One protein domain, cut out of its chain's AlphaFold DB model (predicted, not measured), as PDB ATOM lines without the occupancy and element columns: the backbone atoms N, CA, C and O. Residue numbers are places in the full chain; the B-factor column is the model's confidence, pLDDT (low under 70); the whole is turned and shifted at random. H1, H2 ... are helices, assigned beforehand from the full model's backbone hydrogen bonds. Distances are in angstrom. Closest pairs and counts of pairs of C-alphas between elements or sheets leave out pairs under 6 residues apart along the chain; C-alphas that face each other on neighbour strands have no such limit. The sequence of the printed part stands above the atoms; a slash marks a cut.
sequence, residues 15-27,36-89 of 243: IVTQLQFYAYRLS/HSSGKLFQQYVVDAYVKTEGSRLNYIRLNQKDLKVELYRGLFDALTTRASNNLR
ATOM      1  N   ILE A  15     174.517 139.614 614.825       80.75
ATOM      2  CA  ILE A  15     173.347 138.899 615.323       80.75
ATOM      3  C   ILE A  15     172.937 139.589 616.620       80.75
ATOM      4  O   ILE A  15     173.489 139.328 617.684       80.75
ATOM      5  N   VAL A  16     171.964 140.488 616.517       85.31
ATOM      6  CA  VAL A  16     171.395 141.181 617.672       85.31
ATOM      7  C   VAL A  16     170.486 140.221 618.435       85.31
ATOM      8  O   VAL A  16     169.582 139.608 617.860       85.31
ATOM      9  N   THR A  17     170.710 140.086 619.742       89.00
ATOM     10  CA  THR A  17     169.829 139.281 620.597       89.00
ATOM     11  C   THR A  17     168.471 139.959 620.765       89.00
ATOM     12  O   THR A  17     168.347 141.184 620.715       89.00
ATOM     13  N   GLN A  18     167.428 139.167 621.014       89.62
ATOM     14  CA  GLN A  18     166.079 139.696 621.218       89.62
ATOM     15  C   GLN A  18     166.022 140.726 622.359       89.62
ATOM     16  O   GLN A  18     165.364 141.757 622.226       89.62
ATOM     17  N   LEU A  19     166.778 140.490 623.436       90.81
ATOM     18  CA  LEU A  19     166.889 141.413 624.563       90.81
ATOM     19  C   LEU A  19     167.558 142.733 624.157       90.81
ATOM     20  O   LEU A  19     167.034 143.795 624.478       90.81
ATOM     21  N   GLN A  20     168.663 142.688 623.409       91.25
ATOM     22  CA  GLN A  20     169.330 143.898 622.908       91.25
ATOM     23  C   GLN A  20     168.422 144.704 621.975       91.25
ATOM     24  O   GLN A  20     168.375 145.930 622.065       91.25
ATOM     25  N   PHE A  21     167.658 144.030 621.114       91.88
ATOM     26  CA  PHE A  21     166.700 144.686 620.229       91.88
ATOM     27  C   PHE A  21     165.612 145.434 621.012       91.88
ATOM     28  O   PHE A  21     165.330 146.600 620.722       91.88
ATOM     29  N   TYR A  22     165.015 144.790 622.021       92.69
ATOM     30  CA  TYR A  22     163.997 145.430 622.853       92.69
ATOM     31  C   TYR A  22     164.576 146.529 623.747       92.69
ATOM     32  O   TYR A  22     163.978 147.597 623.831       92.69
ATOM     33  N   ALA A  23     165.760 146.334 624.331       91.69
ATOM     34  CA  ALA A  23     166.448 147.364 625.108       91.69
ATOM     35  C   ALA A  23     166.731 148.615 624.258       91.69
ATOM     36  O   ALA A  23     166.444 149.736 624.675       91.69
ATOM     37  N   TYR A  24     167.196 148.427 623.020       90.44
ATOM     38  CA  TYR A  24     167.401 149.522 622.076       90.44
ATOM     39  C   TYR A  24     166.094 150.252 621.743       90.44
ATOM     40  O   TYR A  24     166.080 151.482 621.685       90.44
ATOM     41  N   ARG A  25     164.981 149.534 621.551       89.25
ATOM     42  CA  ARG A  25     163.671 150.159 621.299       89.25
ATOM     43  C   ARG A  25     163.101 150.897 622.511       89.25
ATOM     44  O   ARG A  25     162.432 151.905 622.323       89.25
ATOM     45  N   LEU A  26     163.355 150.402 623.720       90.00
ATOM     46  CA  LEU A  26     162.871 150.998 624.968       90.00
ATOM     47  C   LEU A  26     163.754 152.149 625.471       90.00
ATOM     48  O   LEU A  26     163.308 152.918 626.320       90.00
ATOM     49  N   SER A  27     164.974 152.295 624.940       89.44
ATOM     50  CA  SER A  27     165.856 153.422 625.263       89.44
ATOM     51  C   SER A  27     165.194 154.773 624.961       89.44
ATOM     52  O   SER A  27     164.607 154.975 623.896       89.44
ATOM     53  N   HIS A  36     156.952 155.686 623.708       88.00
ATOM     54  CA  HIS A  36     156.750 156.023 625.121       88.00
ATOM     55  C   HIS A  36     155.515 156.910 625.350       88.00
ATOM     56  O   HIS A  36     154.895 156.826 626.405       88.00
ATOM     57  N   SER A  37     155.102 157.701 624.353       87.44
ATOM     58  CA  SER A  37     153.897 158.545 624.423       87.44
ATOM     59  C   SER A  37     152.583 157.771 624.227       87.44
ATOM     60  O   SER A  37     151.505 158.340 624.381       87.44
ATOM     61  N   SER A  38     152.643 156.479 623.893       88.38
ATOM     62  CA  SER A  38     151.469 155.666 623.530       88.38
ATOM     63  C   SER A  38     150.666 155.117 624.731       88.38
ATOM     64  O   SER A  38     149.714 154.353 624.545       88.38
ATOM     65  N   GLY A  39     151.028 155.464 625.974       91.19
ATOM     66  CA  GLY A  39     150.253 155.146 627.183       91.19
ATOM     67  C   GLY A  39     149.991 153.645 627.389       91.19
ATOM     68  O   GLY A  39     150.915 152.860 627.586       91.19
ATOM     69  N   LYS A  40     148.720 153.215 627.337       94.56
ATOM     70  CA  LYS A  40     148.326 151.801 627.535       94.56
ATOM     71  C   LYS A  40     148.948 150.856 626.502       94.56
ATOM     72  O   LYS A  40     149.335 149.739 626.837       94.56
ATOM     73  N   LEU A  41     149.090 151.311 625.257       93.56
ATOM     74  CA  LEU A  41     149.688 150.502 624.195       93.56
ATOM     75  C   LEU A  41     151.186 150.268 624.448       93.56
ATOM     76  O   LEU A  41     151.707 149.199 624.139       93.56
ATOM     77  N   PHE A  42     151.860 151.232 625.085       92.94
ATOM     78  CA  PHE A  42     153.244 151.073 625.529       92.94
ATOM     79  C   PHE A  42     153.368 149.992 626.608       92.94
ATOM     80  O   PHE A  42     154.238 149.130 626.516       92.94
ATOM     81  N   GLN A  43     152.465 149.981 627.590       93.94
ATOM     82  CA  GLN A  43     152.456 148.954 628.638       93.94
ATOM     83  C   GLN A  43     152.265 147.552 628.046       93.94
ATOM     84  O   GLN A  43     153.023 146.638 628.368       93.94
ATOM     85  N   GLN A  44     151.313 147.392 627.119       95.75
ATOM     86  CA  GLN A  44     151.102 146.122 626.421       95.75
ATOM     87  C   GLN A  44     152.341 145.700 625.620       95.75
ATOM     88  O   GLN A  44     152.729 144.532 625.651       95.75
ATOM     89  N   TYR A  45     152.989 146.648 624.940       94.06
ATOM     90  CA  TYR A  45     154.221 146.396 624.201       94.06
ATOM     91  C   TYR A  45     155.362 145.912 625.108       94.06
ATOM     92  O   TYR A  45     156.047 144.950 624.764       94.06
ATOM     93  N   VAL A  46     155.557 146.543 626.271       94.19
ATOM     94  CA  VAL A  46     156.595 146.148 627.238       94.19
ATOM     95  C   VAL A  46     156.347 144.731 627.758       94.19
ATOM     96  O   VAL A  46     157.276 143.923 627.798       94.19
ATOM     97  N   VAL A  47     155.098 144.401 628.100       96.25
ATOM     98  CA  VAL A  47     154.731 143.055 628.569       96.25
ATOM     99  C   VAL A  47     154.966 142.007 627.478       96.25
ATOM    100  O   VAL A  47     155.585 140.978 627.739       96.25
ATOM    101  N   ASP A  48     154.538 142.272 626.242       95.12
ATOM    102  CA  ASP A  48     154.751 141.364 625.110       95.12
ATOM    103  C   ASP A  48     156.248 141.156 624.804       95.12
ATOM    104  O   ASP A  48     156.704 140.027 624.603       95.12
ATOM    105  N   ALA A  49     157.046 142.226 624.847       94.75
ATOM    106  CA  ALA A  49     158.498 142.159 624.689       94.75
ATOM    107  C   ALA A  49     159.163 141.293 625.771       94.75
ATOM    108  O   ALA A  49     160.040 140.476 625.462       94.75
ATOM    109  N   TYR A  50     158.724 141.431 627.025       94.88
ATOM    110  CA  TYR A  50     159.206 140.616 628.137       94.88
ATOM    111  C   TYR A  50     158.860 139.137 627.941       94.88
ATOM    112  O   TYR A  50     159.757 138.296 627.967       94.88
ATOM    113  N   VAL A  51     157.594 138.812 627.659       96.44
ATOM    114  CA  VAL A  51     157.139 137.424 627.463       96.44
ATOM    115  C   VAL A  51     157.899 136.746 626.325       96.44
ATOM    116  O   VAL A  51     158.317 135.596 626.454       96.44
ATOM    117  N   LYS A  52     158.136 137.457 625.220       94.44
ATOM    118  CA  LYS A  52     158.907 136.931 624.088       94.44
ATOM    119  C   LYS A  52     160.367 136.672 624.451       94.44
ATOM    120  O   LYS A  52     160.901 135.615 624.119       94.44
ATOM    121  N   THR A  53     160.997 137.615 625.149       95.00
ATOM    122  CA  THR A  53     162.390 137.483 625.596       95.00
ATOM    123  C   THR A  53     162.542 136.323 626.577       95.00
ATOM    124  O   THR A  53     163.442 135.495 626.426       95.00
ATOM    125  N   GLU A  54     161.623 136.208 627.532       94.62
ATOM    126  CA  GLU A  54     161.631 135.138 628.524       94.62
ATOM    127  C   GLU A  54     161.315 133.780 627.892       94.62
ATOM    128  O   GLU A  54     161.969 132.787 628.200       94.62
ATOM    129  N   GLY A  55     160.398 133.729 626.924       95.69
ATOM    130  CA  GLY A  55     160.136 132.527 626.136       95.69
ATOM    131  C   GLY A  55     161.390 132.016 625.421       95.69
ATOM    132  O   GLY A  55     161.712 130.828 625.504       95.69
ATOM    133  N   SER A  56     162.147 132.916 624.790       93.25
ATOM    134  CA  SER A  56     163.436 132.589 624.171       93.25
ATOM    135  C   SER A  56     164.471 132.109 625.195       93.25
ATOM    136  O   SER A  56     165.163 131.119 624.943       93.25
ATOM    137  N   ARG A  57     164.545 132.743 626.373       92.94
ATOM    138  CA  ARG A  57     165.448 132.347 627.468       92.94
ATOM    139  C   ARG A  57     165.116 130.959 628.015       92.94
ATOM    140  O   ARG A  57     165.998 130.112 628.139       92.94
ATOM    141  N   LEU A  58     163.842 130.685 628.285       94.56
ATOM    142  CA  LEU A  58     163.378 129.379 628.749       94.56
ATOM    143  C   LEU A  58     163.617 128.294 627.699       94.56
ATOM    144  O   LEU A  58     164.015 127.180 628.040       94.56
ATOM    145  N   ASN A  59     163.415 128.607 626.418       94.69
ATOM    146  CA  ASN A  59     163.722 127.683 625.333       94.69
ATOM    147  C   ASN A  59     165.224 127.363 625.275       94.69
ATOM    148  O   ASN A  59     165.596 126.199 625.142       94.69
ATOM    149  N   TYR A  60     166.085 128.366 625.457       92.81
ATOM    150  CA  TYR A  60     167.528 128.157 625.554       92.81
ATOM    151  C   TYR A  60     167.893 127.226 626.719       92.81
ATOM    152  O   TYR A  60     168.628 126.260 626.513       92.81
ATOM    153  N   ILE A  61     167.337 127.452 627.913       92.50
ATOM    154  CA  ILE A  61     167.588 126.599 629.085       92.50
ATOM    155  C   ILE A  61     167.139 125.156 628.821       92.50
ATOM    156  O   ILE A  61     167.876 124.214 629.110       92.50
ATOM    157  N   ARG A  62     165.958 124.970 628.216       92.19
ATOM    158  CA  ARG A  62     165.431 123.638 627.876       92.19
ATOM    159  C   ARG A  62     166.335 122.883 626.903       92.19
ATOM    160  O   ARG A  62     166.557 121.690 627.092       92.19
ATOM    161  N   LEU A  63     166.846 123.558 625.873       94.56
ATOM    162  CA  LEU A  63     167.666 122.932 624.831       94.56
ATOM    163  C   LEU A  63     169.105 122.660 625.292       94.56
ATOM    164  O   LEU A  63     169.666 121.627 624.938       94.56
ATOM    165  N   ASN A  64     169.672 123.535 626.125       92.25
ATOM    166  CA  ASN A  64     171.074 123.473 626.560       92.25
ATOM    167  C   ASN A  64     171.225 122.941 627.995       92.25
ATOM    168  O   ASN A  64     172.243 123.135 628.655       92.25
ATOM    169  N   GLN A  65     170.214 122.229 628.499       89.12
ATOM    170  CA  GLN A  65     170.161 121.750 629.882       89.12
ATOM    171  C   GLN A  65     171.361 120.871 630.278       89.12
ATOM    172  O   GLN A  65     171.703 120.810 631.459       89.12
ATOM    173  N   LYS A  66     171.963 120.151 629.320       88.00
ATOM    174  CA  LYS A  66     173.149 119.314 629.557       88.00
ATOM    175  C   LYS A  66     174.374 120.177 629.842       88.00
ATOM    176  O   LYS A  66     175.018 119.965 630.863       88.00
ATOM    177  N   ASP A  67     174.618 121.173 629.002       89.81
ATOM    178  CA  ASP A  67     175.780 122.054 629.106       89.81
ATOM    179  C   ASP A  67     175.691 122.918 630.365       89.81
ATOM    180  O   ASP A  67     176.639 122.971 631.143       89.81
ATOM    181  N   LEU A  68     174.499 123.451 630.662       88.19
ATOM    182  CA  LEU A  68     174.236 124.199 631.897       88.19
ATOM    183  C   LEU A  68     174.475 123.357 633.161       88.19
ATOM    184  O   LEU A  68     174.960 123.859 634.173       88.19
ATOM    185  N   LYS A  69     174.145 122.057 633.126       85.38
ATOM    186  CA  LYS A  69     174.427 121.145 634.247       85.38
ATOM    187  C   LYS A  69     175.920 120.887 634.399       85.38
ATOM    188  O   LYS A  69     176.404 120.844 635.525       85.38
ATOM    189  N   VAL A  70     176.635 120.694 633.292       85.56
ATOM    190  CA  VAL A  70     178.089 120.482 633.311       85.56
ATOM    191  C   VAL A  70     178.800 121.715 633.864       85.56
ATOM    192  O   VAL A  70     179.658 121.576 634.729       85.56
ATOM    193  N   GLU A  71     178.403 122.910 633.434       85.94
ATOM    194  CA  GLU A  71     178.950 124.172 633.934       85.94
ATOM    195  C   GLU A  71     178.733 124.340 635.444       85.94
ATOM    196  O   GLU A  71     179.679 124.660 636.163       85.94
ATOM    197  N   LEU A  72     177.531 124.031 635.947       86.31
ATOM    198  CA  LEU A  72     177.233 124.072 637.381       86.31
ATOM    199  C   LEU A  72     178.131 123.121 638.185       86.31
ATOM    200  O   LEU A  72     178.664 123.501 639.226       86.31
ATOM    201  N   TYR A  73     178.304 121.882 637.713       84.38
ATOM    202  CA  TYR A  73     179.165 120.915 638.395       84.38
ATOM    203  C   TYR A  73     180.636 121.319 638.353       84.38
ATOM    204  O   TYR A  73     181.331 121.130 639.349       84.38
ATOM    205  N   ARG A  74     181.099 121.900 637.242       85.94
ATOM    206  CA  ARG A  74     182.463 122.421 637.134       85.94
ATOM    207  C   ARG A  74     182.686 123.568 638.117       85.94
ATOM    208  O   ARG A  74     183.616 123.497 638.903       85.94
ATOM    209  N   GLY A  75     181.782 124.548 638.163       87.19
ATOM    210  CA  GLY A  75     181.873 125.655 639.122       87.19
ATOM    211  C   GLY A  75     181.851 125.189 640.583       87.19
ATOM    212  O   GLY A  75     182.590 125.710 641.415       87.19
ATOM    213  N   LEU A  76     181.059 124.158 640.896       85.81
ATOM    214  CA  LEU A  76     181.072 123.532 642.219       85.81
ATOM    215  C   LEU A  76     182.418 122.858 642.518       85.81
ATOM    216  O   LEU A  76     182.962 123.033 643.605       85.81
ATOM    217  N   PHE A  77     182.947 122.083 641.573       85.44
ATOM    218  CA  PHE A  77     184.235 121.414 641.723       85.44
ATOM    219  C   PHE A  77     185.381 122.417 641.913       85.44
ATOM    220  O   PHE A  77     186.214 122.239 642.804       85.44
ATOM    221  N   ASP A  78     185.379 123.510 641.154       87.94
ATOM    222  CA  ASP A  78     186.366 124.585 641.262       87.94
ATOM    223  C   ASP A  78     186.285 125.273 642.637       87.94
ATOM    224  O   ASP A  78     187.307 125.484 643.298       87.94
ATOM    225  N   ALA A  79     185.072 125.545 643.132       83.94
ATOM    226  CA  ALA A  79     184.861 126.117 644.464       83.94
ATOM    227  C   ALA A  79     185.337 125.181 645.589       83.94
ATOM    228  O   ALA A  79     185.927 125.632 646.573       83.94
ATOM    229  N   LEU A  80     185.115 123.872 645.443       83.56
ATOM    230  CA  LEU A  80     185.595 122.868 646.395       83.56
ATOM    231  C   LEU A  80     187.118 122.755 646.377       83.56
ATOM    232  O   LEU A  80     187.725 122.712 647.443       83.56
ATOM    233  N   THR A  81     187.728 122.761 645.193       81.12
ATOM    234  CA  THR A  81     189.187 122.713 645.025       81.12
ATOM    235  C   THR A  81     189.844 123.943 645.649       81.12
ATOM    236  O   THR A  81     190.788 123.811 646.422       81.12
ATOM    237  N   THR A  82     189.270 125.127 645.420       82.00
ATOM    238  CA  THR A  82     189.721 126.391 646.026       82.00
ATOM    239  C   THR A  82     189.581 126.379 647.552       82.00
ATOM    240  O   THR A  82     190.404 126.920 648.285       82.00
ATOM    241  N   ARG A  83     188.529 125.751 648.082       74.19
ATOM    242  CA  ARG A  83     188.331 125.639 649.532       74.19
ATOM    243  C   ARG A  83     189.271 124.614 650.171       74.19
ATOM    244  O   ARG A  83     189.746 124.852 651.280       74.19
ATOM    245  N   ALA A  84     189.559 123.522 649.466       72.12
ATOM    246  CA  ALA A  84     190.534 122.516 649.870       72.12
ATOM    247  C   ALA A  84     191.956 123.093 649.914       72.12
ATOM    248  O   ALA A  84     192.669 122.853 650.884       72.12
ATOM    249  N   SER A  85     192.345 123.910 648.926       74.81
ATOM    250  CA  SER A  85     193.647 124.594 648.927       74.81
ATOM    251  C   SER A  85     193.794 125.600 650.073       74.81
ATOM    252  O   SER A  85     194.903 125.858 650.522       74.81
ATOM    253  N   ASN A  86     192.681 126.125 650.594       78.94
ATOM    254  CA  ASN A  86     192.650 127.031 651.746       78.94
ATOM    255  C   ASN A  86     192.581 126.296 653.106       78.94
ATOM    256  O   ASN A  86     192.213 126.908 654.107       78.94
ATOM    257  N   ASN A  87     192.903 124.995 653.161       69.06
ATOM    258  CA  ASN A  87     192.932 124.154 654.374       69.06
ATOM    259  C   ASN A  87     191.618 124.102 655.182       69.06
ATOM    260  O   ASN A  87     191.597 123.701 656.346       69.06
ATOM    261  N   LEU A  88     190.487 124.467 654.577       67.06
ATOM    262  CA  LEU A  88     189.175 124.336 655.202       67.06
ATOM    263  C   LEU A  88     188.682 122.897 655.000       67.06
ATOM    264  O   LEU A  88     188.584 122.437 653.864       67.06
ATOM    265  N   ARG A  89     188.344 122.186 656.089       61.19
ATOM    266  CA  ARG A  89     187.785 120.817 656.044       61.19
ATOM    267  C   ARG A  89     186.611 120.755 655.060       61.19
ATOM    268  O   ARG A  89     185.531 121.283 655.327       61.19
TER     269      ARG A  89
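This is residues 15 to 27 and 36 to 89 of the 243 residues of the protein "Helitron_like_N domain-containing protein" of Araneus ventricosus (UniProt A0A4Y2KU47). Two long helices, H2 and H3, meet near their ends in a wide, open corner, and the short H1 lies beside H2. Most of H3 sticks out as a free arm, with residues 65 to 79 and 81 to 85. The 67 printed residues include three named helices, in the order H1, H2, H3, and no named strand: all helix. The whole is extended, with a radius of gyration of the C-alphas of 19.8 A and spans of 60 by 25 by 22 A.

Find C-alpha 40 at (148.326, 151.801, 627.535); from there H2 runs 34.9 A to residue 63. H3, residues 65 to 85, covers 30.4 A and ends at (193.647, 124.594, 648.927). H1 is residues 18 to 26, 12.3 A.

At residues 49 to 53 alone, H2 only just touches H1, with 3 pairs of C-alphas within 8 A; the closest, Leu 19 and Thr 53, are 6.1 A apart. They run opposite ways at a shallow tilt of 17 degrees. H2 and H3 are close but not clearly touching, the closest C-alphas, Ile 61 and Leu 68, 7.6 A apart, and about perpendicular at 74 degrees. H1 and H3 are apart. In H1, H2 and H3 every O i to N i+4 pair is within hydrogen-bond range.

C-alphas 38 and 87, the farthest apart, are 60.5 A apart. Residues 28 to 35 are not printed; C-alphas 27 and 36 are 9.5 A apart across the cut. The H2 to H3 link is tight. Residues 87 to 89 have pLDDT under 70.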